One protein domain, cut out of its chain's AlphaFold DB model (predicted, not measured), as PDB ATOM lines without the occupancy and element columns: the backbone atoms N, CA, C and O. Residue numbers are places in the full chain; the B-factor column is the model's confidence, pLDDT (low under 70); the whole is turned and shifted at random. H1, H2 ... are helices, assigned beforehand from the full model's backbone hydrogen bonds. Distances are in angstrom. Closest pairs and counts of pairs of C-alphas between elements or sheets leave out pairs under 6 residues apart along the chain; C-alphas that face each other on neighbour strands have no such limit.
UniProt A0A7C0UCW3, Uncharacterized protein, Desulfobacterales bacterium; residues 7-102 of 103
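What this domain is: This is residues 7 to 102 of the 103 residues of an uncharacterized protein of Desulfobacterales bacterium (UniProt A0A7C0UCW3). One helix, H4, runs through the middle of this small helical domain, with an antiparallel pair of helices, H6 and H8, packed on one side of it and H3 on the other. The short H1 and H2 lead in beside H3 and one end of H4, H5 packs on H4 and H8, and the short H7 lies at the turn between H6 and H8. The printed part has 96 residues with eight named helices, H1 to H8 in order, and no named strand: the class is all helix. It is compact, with a radius of gyration of the C-alphas of 12.9 A, and rounded, spanning 32 by 31 by 22 A.

How they stand to each other: Start at H1, residues 7 to 10, which touches H2, residues 15 to 18; their closest C-alphas, of Arg 8 and Arg 18, are 4.3 A apart. H3, residues 22 to 34, forms a helical hairpin with H4, residues 38 to 51, at a steep tilt of 41 degrees, opposite ways; look for the closest C-alphas at Leu 32 and Leu 41, 6.3 A apart. H4 is the hub, touching five helices, among them H1, which it touches with residues 47 to 51 alone. H5, residues 54 to 60, makes a second helical hairpin with H4, at a shallow tilt of 26 degrees, with the closest C-alphas, of Phe 48 and Gly 57, 6.7 A apart. H6, residues 63 to 74, touches H4 most closely at the C-alphas of Arg 46 and Ala 69, 5.3 A apart; their lines are only just about perpendicular, at 70.1 degrees. H7, residues 77 to 80, touches H6 only at the corner, and only just, with 3 pairs of C-alphas within 8 A; the closest, of Ile 73 and Ser 79, are 5.5 A apart. H8, residues 85 to 100, touches H6 at a shallow tilt of 23 degrees, opposite ways, with the closest C-alphas, of Ala 63 and Ala 95, 4.7 A apart. H3 and H8 are apart. Every O i to N i+4 pair is within hydrogen-bond range in H3, H4, H6 and H8, and 2 of 3 in H5; H1, H2 and H7 are too short for such a pair.

Where its parts are: Find C-alpha 7 at (23.363, -29.351, -34.944), where H1 begins. H3 runs 18.7 A from first to last C-alpha, H4 19.8 A and H6 16.4 A. H8 runs 23.0 A from C-alpha 85 at (28.783, -11.074, -44.745) to C-alpha 100 at (35.803, -29.177, -57.014).

The domain as a whole: The two C-alphas farthest apart, of Pro 15 and Glu 100, are 34.9 A apart. The printed part has no cut, and the seven links between successive helices are tight. The mean pLDDT of the printed part is 88.7; look for values under 70 at residues 77 to 82, of which 77 to 80 belong to H7, and at residues 101 to 102.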
ATOM      1  N   HIS A   7      24.820 -29.173 -34.888       90.06
ATOM      2  CA  HIS A   7      23.363 -29.351 -34.944       90.06
ATOM      3  C   HIS A   7      22.690 -29.196 -33.564       90.06
ATOM      4  O   HIS A   7      21.598 -28.637 -33.469       90.06
ATOM      5  N   ARG A   8      23.365 -29.590 -32.476       91.94
ATOM      6  CA  ARG A   8      22.833 -29.475 -31.106       91.94
ATOM      7  C   ARG A   8      22.665 -28.028 -30.647       91.94
ATOM      8  O   ARG A   8      21.763 -27.734 -29.867       91.94
ATOM      9  N   PHE A   9      23.525 -27.138 -31.135       90.94
ATOM     10  CA  PHE A   9      23.486 -25.706 -30.836       90.94
ATOM     11  C   PHE A   9      22.579 -24.954 -31.815       90.94
ATOM     12  O   PHE A   9      21.836 -24.063 -31.415       90.94
ATOM     13  N   ILE A  10      22.598 -25.338 -33.096       92.81
ATOM     14  CA  ILE A  10      21.806 -24.710 -34.165       92.81
ATOM     15  C   ILE A  10      20.296 -24.931 -33.962       92.81
ATOM     16  O   ILE A  10      19.486 -24.057 -34.280       92.81
ATOM     17  N   PHE A  11      19.911 -26.098 -33.439       94.38
ATOM     18  CA  PHE A  11      18.516 -26.511 -33.261       94.38
ATOM     19  C   PHE A  11      18.088 -26.529 -31.791       94.38
ATOM     20  O   PHE A  11      17.366 -27.427 -31.361       94.38
ATOM     21  N   TRP A  12      18.521 -25.541 -31.005       90.62
ATOM     22  CA  TRP A  12      18.188 -25.423 -29.579       90.62
ATOM     23  C   TRP A  12      16.673 -25.443 -29.290       90.62
ATOM     24  O   TRP A  12      16.259 -25.937 -28.242       90.62
ATOM     25  N   ASP A  13      15.868 -24.967 -30.239       93.69
ATOM     26  CA  ASP A  13      14.401 -24.890 -30.254       93.69
ATOM     27  C   ASP A  13      13.712 -26.124 -30.870       93.69
ATOM     28  O   ASP A  13      12.485 -26.211 -30.868       93.69
ATOM     29  N   ARG A  14      14.466 -27.087 -31.417       94.31
ATOM     30  CA  ARG A  14      13.924 -28.326 -32.002       94.31
ATOM     31  C   ARG A  14      14.533 -29.547 -31.311       94.31
ATOM     32  O   ARG A  14      15.501 -30.114 -31.826       94.31
ATOM     33  N   PRO A  15      13.947 -30.002 -30.184       93.06
ATOM     34  CA  PRO A  15      14.469 -31.128 -29.407       93.06
ATOM     35  C   PRO A  15      14.694 -32.399 -30.232       93.06
ATOM     36  O   PRO A  15      15.685 -33.091 -30.023       93.06
ATOM     37  N   SER A  16      13.822 -32.670 -31.211       94.06
ATOM     38  CA  SER A  16      13.935 -33.841 -32.086       94.06
ATOM     39  C   SER A  16      15.213 -33.854 -32.919       94.06
ATOM     40  O   SER A  16      15.765 -34.922 -33.126       94.06
ATOM     41  N   LEU A  17      15.707 -32.693 -33.362       93.75
ATOM     42  CA  LEU A  17      16.980 -32.597 -34.080       93.75
ATOM     43  C   LEU A  17      18.151 -32.481 -33.109       93.75
ATOM     44  O   LEU A  17      19.172 -33.126 -33.304       93.75
ATOM     45  N   ARG A  18      18.004 -31.684 -32.046       93.56
ATOM     46  CA  ARG A  18      19.055 -31.444 -31.047       93.56
ATOM     47  C   ARG A  18      19.524 -32.712 -30.342       93.56
ATOM     48  O   ARG A  18      20.706 -32.830 -30.035       93.56
ATOM     49  N   ASN A  19      18.600 -33.613 -30.027       94.25
ATOM     50  CA  ASN A  19      18.899 -34.797 -29.226       94.25
ATOM     51  C   ASN A  19      19.424 -35.967 -30.070       94.25
ATOM     52  O   ASN A  19      19.752 -37.011 -29.509       94.25
ATOM     53  N   MET A  20      19.531 -35.806 -31.393       95.31
ATOM     54  CA  MET A  20      20.106 -36.831 -32.255       95.31
ATOM     55  C   MET A  20      21.592 -37.055 -31.939       95.31
ATOM     56  O   MET A  20      22.349 -36.164 -31.517       95.31
ATOM     57  N   SER A  21      22.041 -38.290 -32.155       94.06
ATOM     58  CA  SER A  21      23.466 -38.537 -32.341       94.06
ATOM     59  C   SER A  21      23.924 -37.890 -33.657       94.06
ATOM     60  O   SER A  21      23.113 -37.589 -34.535       94.06
ATOM     61  N   SER A  22      25.232 -37.675 -33.827       91.62
ATOM     62  CA  SER A  22      25.760 -37.180 -35.108       91.62
ATOM     63  C   SER A  22      25.382 -38.107 -36.272       91.62
ATOM     64  O   SER A  22      25.129 -37.636 -37.379       91.62
ATOM     65  N   ASP A  23      25.340 -39.418 -36.038       93.19
ATOM     66  CA  ASP A  23      25.039 -40.394 -37.083       93.19
ATOM     67  C   ASP A  23      23.545 -40.452 -37.405       93.19
ATOM     68  O   ASP A  23      23.185 -40.519 -38.579       93.19
ATOM     69  N   ASP A  24      22.671 -40.335 -36.405       95.25
ATOM     70  CA  ASP A  24      21.226 -40.251 -36.644       95.25
ATOM     71  C   ASP A  24      20.863 -38.955 -37.361       95.25
ATOM     72  O   ASP A  24      20.062 -38.972 -38.295       95.25
ATOM     73  N   PHE A  25      21.512 -37.843 -37.004       95.56
ATOM     74  CA  PHE A  25      21.318 -36.581 -37.705       95.56
ATOM     75  C   PHE A  25      21.716 -36.703 -39.180       95.56
ATOM     76  O   PHE A  25      20.973 -36.277 -40.060       95.56
ATOM     77  N   ARG A  26      22.850 -37.350 -39.481       94.44
ATOM     78  CA  ARG A  26      23.271 -37.625 -40.865       94.44
ATOM     79  C   ARG A  26      22.275 -38.489 -41.622       94.44
ATOM     80  O   ARG A  26      21.895 -38.125 -42.732       94.44
ATOM     81  N   LYS A  27      21.844 -39.602 -41.024       95.75
ATOM     82  CA  LYS A  27      20.836 -40.493 -41.617       95.75
ATOM     83  C   LYS A  27      19.550 -39.734 -41.915       95.75
ATOM     84  O   LYS A  27      18.998 -39.894 -42.995       95.75
ATOM     85  N   TYR A  28      19.131 -38.859 -41.007       96.62
ATOM     86  CA  TYR A  28      17.955 -38.023 -41.197       96.62
ATOM     87  C   TYR A  28      18.102 -37.065 -42.391       96.62
ATOM     88  O   TYR A  28      17.180 -36.942 -43.193       96.62
ATOM     89  N   ILE A  29      19.264 -36.429 -42.577       96.44
ATOM     90  CA  ILE A  29      19.517 -35.601 -43.769       96.44
ATOM     91  C   ILE A  29      19.423 -36.428 -45.059       96.44
ATOM     92  O   ILE A  29      18.781 -35.987 -46.016       96.44
ATOM     93  N   GLU A  30      20.015 -37.622 -45.094       96.50
ATOM     94  CA  GLU A  30      19.914 -38.510 -46.261       96.50
ATOM     95  C   GLU A  30      18.478 -38.977 -46.513       96.50
ATOM     96  O   GLU A  30      18.018 -39.002 -47.654       96.50
ATOM     97  N   GLU A  31      17.728 -39.277 -45.459       97.62
ATOM     98  CA  GLU A  31      16.319 -39.644 -45.554       97.62
ATOM     99  C   GLU A  31      15.482 -38.505 -46.156       97.62
ATOM    100  O   GLU A  31      14.650 -38.741 -47.037       97.62
ATOM    101  N   LEU A  32      15.725 -37.254 -45.745       97.50
ATOM    102  CA  LEU A  32      15.062 -36.085 -46.331       97.50
ATOM    103  C   LEU A  32      15.357 -35.955 -47.829       97.50
ATOM    104  O   LEU A  32      14.443 -35.630 -48.594       97.50
ATOM    105  N   ARG A  33      16.595 -36.235 -48.256       96.31
ATOM    106  CA  ARG A  33      16.966 -36.261 -49.681       96.31
ATOM    107  C   ARG A  33      16.215 -37.353 -50.431       96.31
ATOM    108  O   ARG A  33      15.591 -37.059 -51.446       96.31
ATOM    109  N   GLN A  34      16.240 -38.583 -49.922       96.81
ATOM    110  CA  GLN A  34      15.602 -39.742 -50.556       96.81
ATOM    111  C   GLN A  34      14.086 -39.571 -50.685       96.81
ATOM    112  O   GLN A  34      13.507 -39.918 -51.709       96.81
ATOM    113  N   LYS A  35      13.445 -38.978 -49.674       96.75
ATOM    114  CA  LYS A  35      12.000 -38.706 -49.662       96.75
ATOM    115  C   LYS A  35      11.605 -37.421 -50.401       96.75
ATOM    116  O   LYS A  35      10.437 -37.038 -50.356       96.75
ATOM    117  N   GLY A  36      12.552 -36.709 -51.015       94.75
ATOM    118  CA  GLY A  36      12.282 -35.464 -51.740       94.75
ATOM    119  C   GLY A  36      11.759 -34.319 -50.862       94.75
ATOM    120  O   GLY A  36      11.107 -33.404 -51.361       94.75
ATOM    121  N   ARG A  37      12.029 -34.329 -49.549       95.69
ATOM    122  CA  ARG A  37      11.545 -33.325 -48.580       95.69
ATOM    123  C   ARG A  37      12.397 -32.048 -48.617       95.69
ATOM    124  O   ARG A  37      12.965 -31.635 -47.603       95.69
ATOM    125  N   ARG A  38      12.475 -31.416 -49.795       93.69
ATOM    126  CA  ARG A  38      13.372 -30.280 -50.090       93.69
ATOM    127  C   ARG A  38      13.144 -29.073 -49.179       93.69
ATOM    128  O   ARG A  38      14.118 -28.442 -48.786       93.69
ATOM    129  N   ASP A  39      11.906 -28.797 -48.772       93.69
ATOM    130  CA  ASP A  39      11.604 -27.665 -47.881       93.69
ATOM    131  C   ASP A  39      12.239 -27.813 -46.494       93.69
ATOM    132  O   ASP A  39      12.824 -26.871 -45.959       93.69
ATOM    133  N   GLU A  40      12.136 -29.004 -45.902       95.62
ATOM    134  CA  GLU A  40      12.686 -29.278 -44.573       95.62
ATOM    135  C   GLU A  40      14.215 -29.320 -44.614       95.62
ATOM    136  O   GLU A  40      14.879 -28.726 -43.762       95.62
ATOM    137  N   LEU A  41      14.770 -29.944 -45.655       96.94
ATOM    138  CA  LEU A  41      16.205 -29.942 -45.907       96.94
ATOM    139  C   LEU A  41      16.734 -28.511 -46.087       96.94
ATOM    140  O   LEU A  41      17.688 -28.121 -45.418       96.94
ATOM    141  N   GLY A  42      16.070 -27.693 -46.905       94.56
ATOM    142  CA  GLY A  42      16.434 -26.294 -47.125       94.56
ATOM    143  C   GLY A  42      16.387 -25.462 -45.842       94.56
ATOM    144  O   GLY A  42      17.301 -24.676 -45.580       94.56
ATOM    145  N   ARG A  43      15.382 -25.674 -44.979       93.50
ATOM    146  CA  ARG A  43      15.318 -25.037 -43.648       93.50
ATOM    147  C   ARG A  43      16.518 -25.408 -42.785       93.50
ATOM    148  O   ARG A  43      17.076 -24.532 -42.124       93.50
ATOM    149  N   ILE A  44      16.919 -26.678 -42.789       95.44
ATOM    150  CA  ILE A  44      18.084 -27.156 -42.040       95.44
ATOM    151  C   ILE A  44      19.366 -26.513 -42.572       95.44
ATOM    152  O   ILE A  44      20.091 -25.894 -41.792       95.44
ATOM    153  N   VAL A  45      19.610 -26.581 -43.884       95.12
ATOM    154  CA  VAL A  45      20.798 -25.986 -44.520       95.12
ATOM    155  C   VAL A  45      20.874 -24.493 -44.207       95.12
ATOM    156  O   VAL A  45      21.914 -23.997 -43.778       95.12
ATOM    157  N   ARG A  46      19.754 -23.770 -44.322       91.94
ATOM    158  CA  ARG A  46      19.686 -22.338 -44.007       91.94
ATOM    159  C   ARG A  46      20.098 -22.041 -42.568       91.94
ATOM    160  O   ARG A  46      20.853 -21.099 -42.344       91.94
ATOM    161  N   ARG A  47      19.648 -22.840 -41.596       91.75
ATOM    162  CA  ARG A  47      20.062 -22.654 -40.198       91.75
ATOM    163  C   ARG A  47      21.545 -22.927 -39.986       91.75
ATOM    164  O   ARG A  47      22.174 -22.212 -39.211       91.75
ATOM    165  N   PHE A  48      22.115 -23.903 -40.686       93.19
ATOM    166  CA  PHE A  48      23.561 -24.114 -40.683       93.19
ATOM    167  C   PHE A  48      24.314 -22.923 -41.273       93.19
ATOM    168  O   PHE A  48      25.282 -22.477 -40.666       93.19
ATOM    169  N   VAL A  49      23.851 -22.352 -42.386       90.81
ATOM    170  CA  VAL A  49      24.474 -21.153 -42.968       90.81
ATOM    171  C   VAL A  49      24.418 -19.970 -41.999       90.81
ATOM    172  O   VAL A  49      25.402 -19.251 -41.847       90.81
ATOM    173  N   GLN A  50      23.293 -19.791 -41.305       87.75
ATOM    174  CA  GLN A  50      23.107 -18.705 -40.340       87.75
ATOM    175  C   GLN A  50      23.959 -18.893 -39.077       87.75
ATOM    176  O   GLN A  50      24.679 -17.982 -38.678       87.75
ATOM    177  N   TRP A  51      23.942 -20.083 -38.470       88.75
ATOM    178  CA  TRP A  51      24.449 -20.295 -37.106       88.75
ATOM    179  C   TRP A  51      25.641 -21.255 -37.010       88.75
ATOM    180  O   TRP A  51      26.452 -21.125 -36.095       88.75
ATOM    181  N   GLY A  52      25.813 -22.153 -37.975       88.56
ATOM    182  CA  GLY A  52      26.870 -23.165 -38.001       88.56
ATOM    183  C   GLY A  52      28.186 -22.727 -38.649       88.56
ATOM    184  O   GLY A  52      28.342 -21.604 -39.131       88.56
ATOM    185  N   ASN A  53      29.146 -23.658 -38.672       86.75
ATOM    186  CA  ASN A  53      30.412 -23.507 -39.388       86.75
ATOM    187  C   ASN A  53      30.356 -24.213 -40.755       86.75
ATOM    188  O   ASN A  53      29.714 -25.255 -40.909       86.75
ATOM    189  N   ALA A  54      31.048 -23.649 -41.746       88.81
ATOM    190  CA  ALA A  54      31.014 -24.153 -43.118       88.81
ATOM    191  C   ALA A  54      31.687 -25.530 -43.276       88.81
ATOM    192  O   ALA A  54      31.311 -26.294 -44.160       88.81
ATOM    193  N   THR A  55      32.644 -25.878 -42.407       88.31
ATOM    194  CA  THR A  55      33.365 -27.160 -42.449       88.31
ATOM    195  C   THR A  55      32.460 -28.351 -42.133       88.31
ATOM    196  O   THR A  55      32.519 -29.360 -42.828       88.31
ATOM    197  N   GLU A  56      31.603 -28.251 -41.117       89.38
ATOM    198  CA  GLU A  56      30.571 -29.262 -40.851       89.38
ATOM    199  C   GLU A  56      29.500 -29.252 -41.944       89.38
ATOM    200  O   GLU A  56      29.030 -30.310 -42.358       89.38
ATOM    201  N   GLY A  57      29.176 -28.068 -42.463       90.56
ATOM    202  CA  GLY A  57      28.263 -27.894 -43.584       90.56
ATOM    203  C   GLY A  57      28.608 -28.732 -44.807       90.56
ATOM    204  O   GLY A  57      27.765 -29.482 -45.285       90.56
ATOM    205  N   ILE A  58      29.850 -28.656 -45.286       90.62
ATOM    206  CA  ILE A  58      30.295 -29.407 -46.475       90.62
ATOM    207  C   ILE A  58      30.390 -30.921 -46.245       90.62
ATOM    208  O   ILE A  58      30.405 -31.688 -47.202       90.62
ATOM    209  N   ILE A  59      30.449 -31.366 -44.986       90.12
ATOM    210  CA  ILE A  59      30.372 -32.793 -44.645       90.12
ATOM    211  C   ILE A  59      28.928 -33.287 -44.778       90.12
ATOM    212  O   ILE A  59      28.704 -34.427 -45.177       90.12
ATOM    213  N   LEU A  60      27.955 -32.448 -44.420       91.88
ATOM    214  CA  LEU A  60      26.541 -32.811 -44.368       91.88
ATOM    215  C   LEU A  60      25.793 -32.574 -45.676       91.88
ATOM    216  O   LEU A  60      24.874 -33.331 -45.986       91.88
ATOM    217  N   PHE A  61      26.133 -31.512 -46.403       94.25
ATOM    218  CA  PHE A  61      25.327 -30.975 -47.495       94.25
ATOM    219  C   PHE A  61      26.024 -31.076 -48.845       94.25
ATOM    220  O   PHE A  61      27.251 -31.033 -48.947       94.25
ATOM    221  N   LYS A  62      25.220 -31.224 -49.898       94.31
ATOM    222  CA  LYS A  62      25.690 -31.087 -51.277       94.31
ATOM    223  C   LYS A  62      25.907 -29.608 -51.590       94.31
ATOM    224  O   LYS A  62      25.282 -28.737 -50.981       94.31
ATOM    225  N   ALA A  63      26.792 -29.316 -52.535       93.56
ATOM    226  CA  ALA A  63      27.121 -27.937 -52.872       93.56
ATOM    227  C   ALA A  63      25.901 -27.166 -53.391       93.56
ATOM    228  O   ALA A  63      25.700 -26.007 -53.026       93.56
ATOM    229  N   GLU A  64      25.046 -27.829 -54.165       93.88
ATOM    230  CA  GLU A  64      23.812 -27.277 -54.718       93.88
ATOM    231  C   GLU A  64      22.845 -26.865 -53.607       93.88
ATOM    232  O   GLU A  64      22.284 -25.775 -53.650       93.88
ATOM    233  N   GLU A  65      22.716 -27.677 -52.555       95.00
ATOM    234  CA  GLU A  65      21.858 -27.381 -51.400       95.00
ATOM    235  C   GLU A  65      22.353 -26.141 -50.644       95.00
ATOM    236  O   GLU A  65      21.565 -25.277 -50.252       95.00
ATOM    237  N   ILE A  66      23.676 -26.020 -50.476       94.12
ATOM    238  CA  ILE A  66      24.303 -24.847 -49.855       94.12
ATOM    239  C   ILE A  66      24.081 -23.606 -50.732       94.12
ATOM    240  O   ILE A  66      23.704 -22.550 -50.219       94.12
ATOM    241  N   LYS A  67      24.279 -23.720 -52.050       93.44
ATOM    242  CA  LYS A  67      24.065 -22.627 -53.012       93.44
ATOM    243  C   LYS A  67      22.612 -22.157 -53.033       93.44
ATOM    244  O   LYS A  67      22.372 -20.949 -53.003       93.44
ATOM    245  N   GLU A  68      21.653 -23.081 -53.036       92.50
ATOM    246  CA  GLU A  68      20.220 -22.777 -52.952       92.50
ATOM    247  C   GLU A  68      19.904 -21.998 -51.663       92.50
ATOM    248  O   GLU A  68      19.273 -20.937 -51.719       92.50
ATOM    249  N   ALA A  69      20.404 -22.454 -50.509       91.50
ATOM    250  CA  ALA A  69      20.199 -21.770 -49.231       91.50
ATOM    251  C   ALA A  69      20.838 -20.369 -49.198       91.50
ATOM    252  O   ALA A  69      20.208 -19.411 -48.741       91.50
ATOM    253  N   LEU A  70      22.061 -20.219 -49.719       91.12
ATOM    254  CA  LEU A  70      22.738 -18.923 -49.841       91.12
ATOM    255  C   LEU A  70      21.952 -17.958 -50.734       91.12
ATOM    256  O   LEU A  70      21.771 -16.794 -50.370       91.12
ATOM    257  N   ALA A  71      21.445 -18.430 -51.875       90.00
ATOM    258  CA  ALA A  71      20.628 -17.623 -52.776       90.00
ATOM    259  C   ALA A  71      19.339 -17.142 -52.091       90.00
ATOM    260  O   ALA A  71      18.983 -15.967 -52.203       90.00
ATOM    261  N   GLN A  72      18.666 -18.012 -51.333       87.25
ATOM    262  CA  GLN A  72      17.473 -17.641 -50.566       87.25
ATOM    263  C   GLN A  72      17.773 -16.606 -49.473       87.25
ATOM    264  O   GLN A  72      17.010 -15.653 -49.312       87.25
ATOM    265  N   ILE A  73      18.888 -16.750 -48.747       86.50
ATOM    266  CA  ILE A  73      19.305 -15.777 -47.725       86.50
ATOM    267  C   ILE A  73      19.586 -14.416 -48.369       86.50
ATOM    268  O   ILE A  73      19.073 -13.407 -47.890       86.50
ATOM    269  N   LYS A  74      20.334 -14.383 -49.478       83.12
ATOM    270  CA  LYS A  74      20.678 -13.141 -50.192       83.12
ATOM    271  C   LYS A  74      19.467 -12.405 -50.760       83.12
ATOM    272  O   LYS A  74      19.457 -11.182 -50.765       83.12
ATOM    273  N   ARG A  75      18.441 -13.132 -51.218       83.44
ATOM    274  CA  ARG A  75      17.188 -12.542 -51.727       83.44
ATOM    275  C   ARG A  75      16.328 -11.908 -50.630       83.44
ATOM    276  O   ARG A  75      15.388 -11.186 -50.938       83.44
ATOM    277  N   SER A  76      16.617 -12.181 -49.360       76.25
ATOM    278  CA  SER A  76      15.831 -11.702 -48.231       76.25
ATOM    279  C   SER A  76      16.628 -10.685 -47.415       76.25
ATOM    280  O   SER A  76      17.447 -11.055 -46.576       76.25
ATOM    281  N   SER A  77      16.321  -9.395 -47.579       59.19
ATOM    282  CA  SER A  77      16.946  -8.298 -46.818       59.19
ATOM    283  C   SER A  77      16.831  -8.486 -45.300       59.19
ATOM    284  O   SER A  77      17.757  -8.178 -44.556       59.19
ATOM    285  N   ARG A  78      15.726  -9.089 -44.834       62.94
ATOM    286  CA  ARG A  78      15.516  -9.464 -43.425       62.94
ATOM    287  C   ARG A  78      16.462 -10.575 -42.964       62.94
ATOM    288  O   ARG A  78      16.837 -10.601 -41.804       62.94
ATOM    289  N   SER A  79      16.851 -11.490 -43.846       60.84
ATOM    290  CA  SER A  79      17.793 -12.571 -43.518       60.84
ATOM    291  C   SER A  79      19.239 -12.088 -43.449       60.84
ATOM    292  O   SER A  79      20.017 -12.650 -42.683       60.84
ATOM    293  N   LEU A  80      19.585 -11.048 -44.213       60.22
ATOM    294  CA  LEU A  80      20.912 -10.426 -44.201       60.22
ATOM    295  C   LEU A  80      21.213  -9.708 -42.878       60.22
ATOM    296  O   LEU A  80      22.360  -9.700 -42.451       60.22
ATOM    297  N   GLN A  81      20.194  -9.188 -42.180       65.69
ATOM    298  CA  GLN A  81      20.366  -8.574 -40.853       65.69
ATOM    299  C   GLN A  81      20.901  -9.553 -39.797       65.69
ATOM    300  O   GLN A  81      21.527  -9.136 -38.830       65.69
ATOM    301  N   PHE A  82      20.669 -10.856 -39.987       63.47
ATOM    302  CA  PHE A  82      21.062 -11.903 -39.042       63.47
ATOM    303  C   PHE A  82      22.236 -12.750 -39.540       63.47
ATOM    304  O   PHE A  82      22.571 -13.750 -38.908       63.47
ATOM    305  N   CYS A  83      22.837 -12.406 -40.683       70.81
ATOM    306  CA  CYS A  83      23.884 -13.218 -41.287       70.81
ATOM    307  C   CYS A  83      25.085 -12.355 -41.669       70.81
ATOM    308  O   CYS A  83      25.028 -11.567 -42.610       70.81
ATOM    309  N   ASP A  84      26.185 -12.548 -40.943       80.06
ATOM    310  CA  ASP A  84      27.449 -11.853 -41.175       80.06
ATOM    311  C   ASP A  84      27.934 -12.052 -42.636       80.06
ATOM    312  O   ASP A  84      28.055 -13.199 -43.092       80.06
ATOM    313  N   PRO A  85      28.247 -10.977 -43.387       81.75
ATOM    314  CA  PRO A  85      28.783 -11.074 -44.745       81.75
ATOM    315  C   PRO A  85      30.055 -11.930 -44.870       81.75
ATOM    316  O   PRO A  85      30.248 -12.598 -45.887       81.75
ATOM    317  N   VAL A  86      30.925 -11.945 -43.856       84.81
ATOM    318  CA  VAL A  86      32.116 -12.809 -43.789       84.81
ATOM    319  C   VAL A  86      31.700 -14.275 -43.752       84.81
ATOM    320  O   VAL A  86      32.273 -15.099 -44.466       84.81
ATOM    321  N   ARG A  87      30.668 -14.602 -42.968       87.12
ATOM    322  CA  ARG A  87      30.123 -15.961 -42.884       87.12
ATOM    323  C   ARG A  87      29.543 -16.402 -44.222       87.12
ATOM    324  O   ARG A  87      29.845 -17.507 -44.665       87.12
ATOM    325  N   LEU A  88      28.778 -15.540 -44.894       87.56
ATOM    326  CA  LEU A  88      28.247 -15.842 -46.226       87.56
ATOM    327  C   LEU A  88      29.370 -16.148 -47.226       87.56
ATOM    328  O   LEU A  88      29.320 -17.180 -47.891       87.56
ATOM    329  N   ARG A  89      30.431 -15.331 -47.257       88.69
ATOM    330  CA  ARG A  89      31.611 -15.586 -48.104       88.69
ATOM    331  C   ARG A  89      32.316 -16.900 -47.762       88.69
ATOM    332  O   ARG A  89      32.755 -17.614 -48.662       88.69
ATOM    333  N   ALA A  90      32.422 -17.244 -46.478       90.81
ATOM    334  CA  ALA A  90      33.013 -18.514 -46.054       90.81
ATOM    335  C   ALA A  90      32.202 -19.716 -46.568       90.81
ATOM    336  O   ALA A  90      32.779 -20.672 -47.083       90.81
ATOM    337  N   TRP A  91      30.872 -19.644 -46.489       92.75
ATOM    338  CA  TRP A  91      29.978 -20.677 -47.015       92.75
ATOM    339  C   TRP A  91      29.988 -20.760 -48.545       92.75
ATOM    340  O   TRP A  91      29.957 -21.862 -49.084       92.75
ATOM    341  N   GLU A  92      30.101 -19.635 -49.253       91.88
ATOM    342  CA  GLU A  92      30.287 -19.620 -50.712       91.88
ATOM    343  C   GLU A  92      31.580 -20.324 -51.130       91.88
ATOM    344  O   GLU A  92      31.568 -21.162 -52.035       91.88
ATOM    345  N   LYS A  93      32.692 -20.017 -50.450       90.94
ATOM    346  CA  LYS A  93      33.983 -20.668 -50.701       90.94
ATOM    347  C   LYS A  93      33.912 -22.166 -50.409       90.94
ATOM    348  O   LYS A  93      34.438 -22.964 -51.178       90.94
ATOM    349  N   ALA A  94      33.239 -22.546 -49.326       89.00
ATOM    350  CA  ALA A  94      33.064 -23.941 -48.949       89.00
ATOM    351  C   ALA A  94      32.197 -24.713 -49.959       89.00
ATOM    352  O   ALA A  94      32.548 -25.830 -50.326       89.00
ATOM    353  N   ALA A  95      31.116 -24.106 -50.461       90.19
ATOM    354  CA  ALA A  95      30.284 -24.704 -51.504       90.19
ATOM    355  C   ALA A  95      31.082 -24.945 -52.793       90.19
ATOM    356  O   ALA A  95      30.998 -26.030 -53.353       90.19
ATOM    357  N   ARG A  96      31.898 -23.971 -53.222       89.62
ATOM    358  CA  ARG A  96      32.776 -24.128 -54.393       89.62
ATOM    359  C   ARG A  96      33.780 -25.270 -54.201       89.62
ATOM    360  O   ARG A  96      33.896 -26.131 -55.062       89.62
ATOM    361  N   TYR A  97      34.438 -25.322 -53.044       84.75
ATOM    362  CA  TYR A  97      35.383 -26.394 -52.721       84.75
ATOM    363  C   TYR A  97      34.733 -27.788 -52.733       84.75
ATOM    364  O   TYR A  97      35.345 -28.758 -53.177       84.75
ATOM    365  N   ALA A  98      33.489 -27.895 -52.256       82.00
ATOM    366  CA  ALA A  98      32.747 -29.152 -52.240       82.00
ATOM    367  C   ALA A  98      32.374 -29.662 -53.646       82.00
ATOM    368  O   ALA A  98      32.211 -30.870 -53.807       82.00
ATOM    369  N   GLU A  99      32.255 -28.776 -54.642       83.06
ATOM    370  CA  GLU A  99      32.090 -29.159 -56.054       83.06
ATOM    371  C   GLU A  99      33.406 -29.650 -56.645       83.06
ATOM    372  O   GLU A  99      33.457 -30.737 -57.208       83.06
ATOM    373  N   GLU A 100      34.478 -28.881 -56.455       77.75
ATOM    374  CA  GLU A 100      35.803 -29.177 -57.014       77.75
ATOM    375  C   GLU A 100      36.411 -30.467 -56.440       77.75
ATOM    376  O   GLU A 100      37.113 -31.181 -57.143       77.75
ATOM    377  N   SER A 101      36.125 -30.797 -55.177       64.94
ATOM    378  CA  SER A 101      36.673 -31.992 -54.509       64.94
ATOM    379  C   SER A 101      35.897 -33.286 -54.792       64.94
ATOM    380  O   SER A 101      36.279 -34.345 -54.295       64.94
ATOM    381  N   ARG A 102      34.766 -33.205 -55.502       57.28
ATOM    382  CA  ARG A 102      33.928 -34.357 -55.886       57.28
ATOM    383  C   ARG A 102      33.911 -34.611 -57.399       57.28
ATOM    384  O   ARG A 102      33.220 -35.538 -57.820       57.28
TER     385      ARG A 102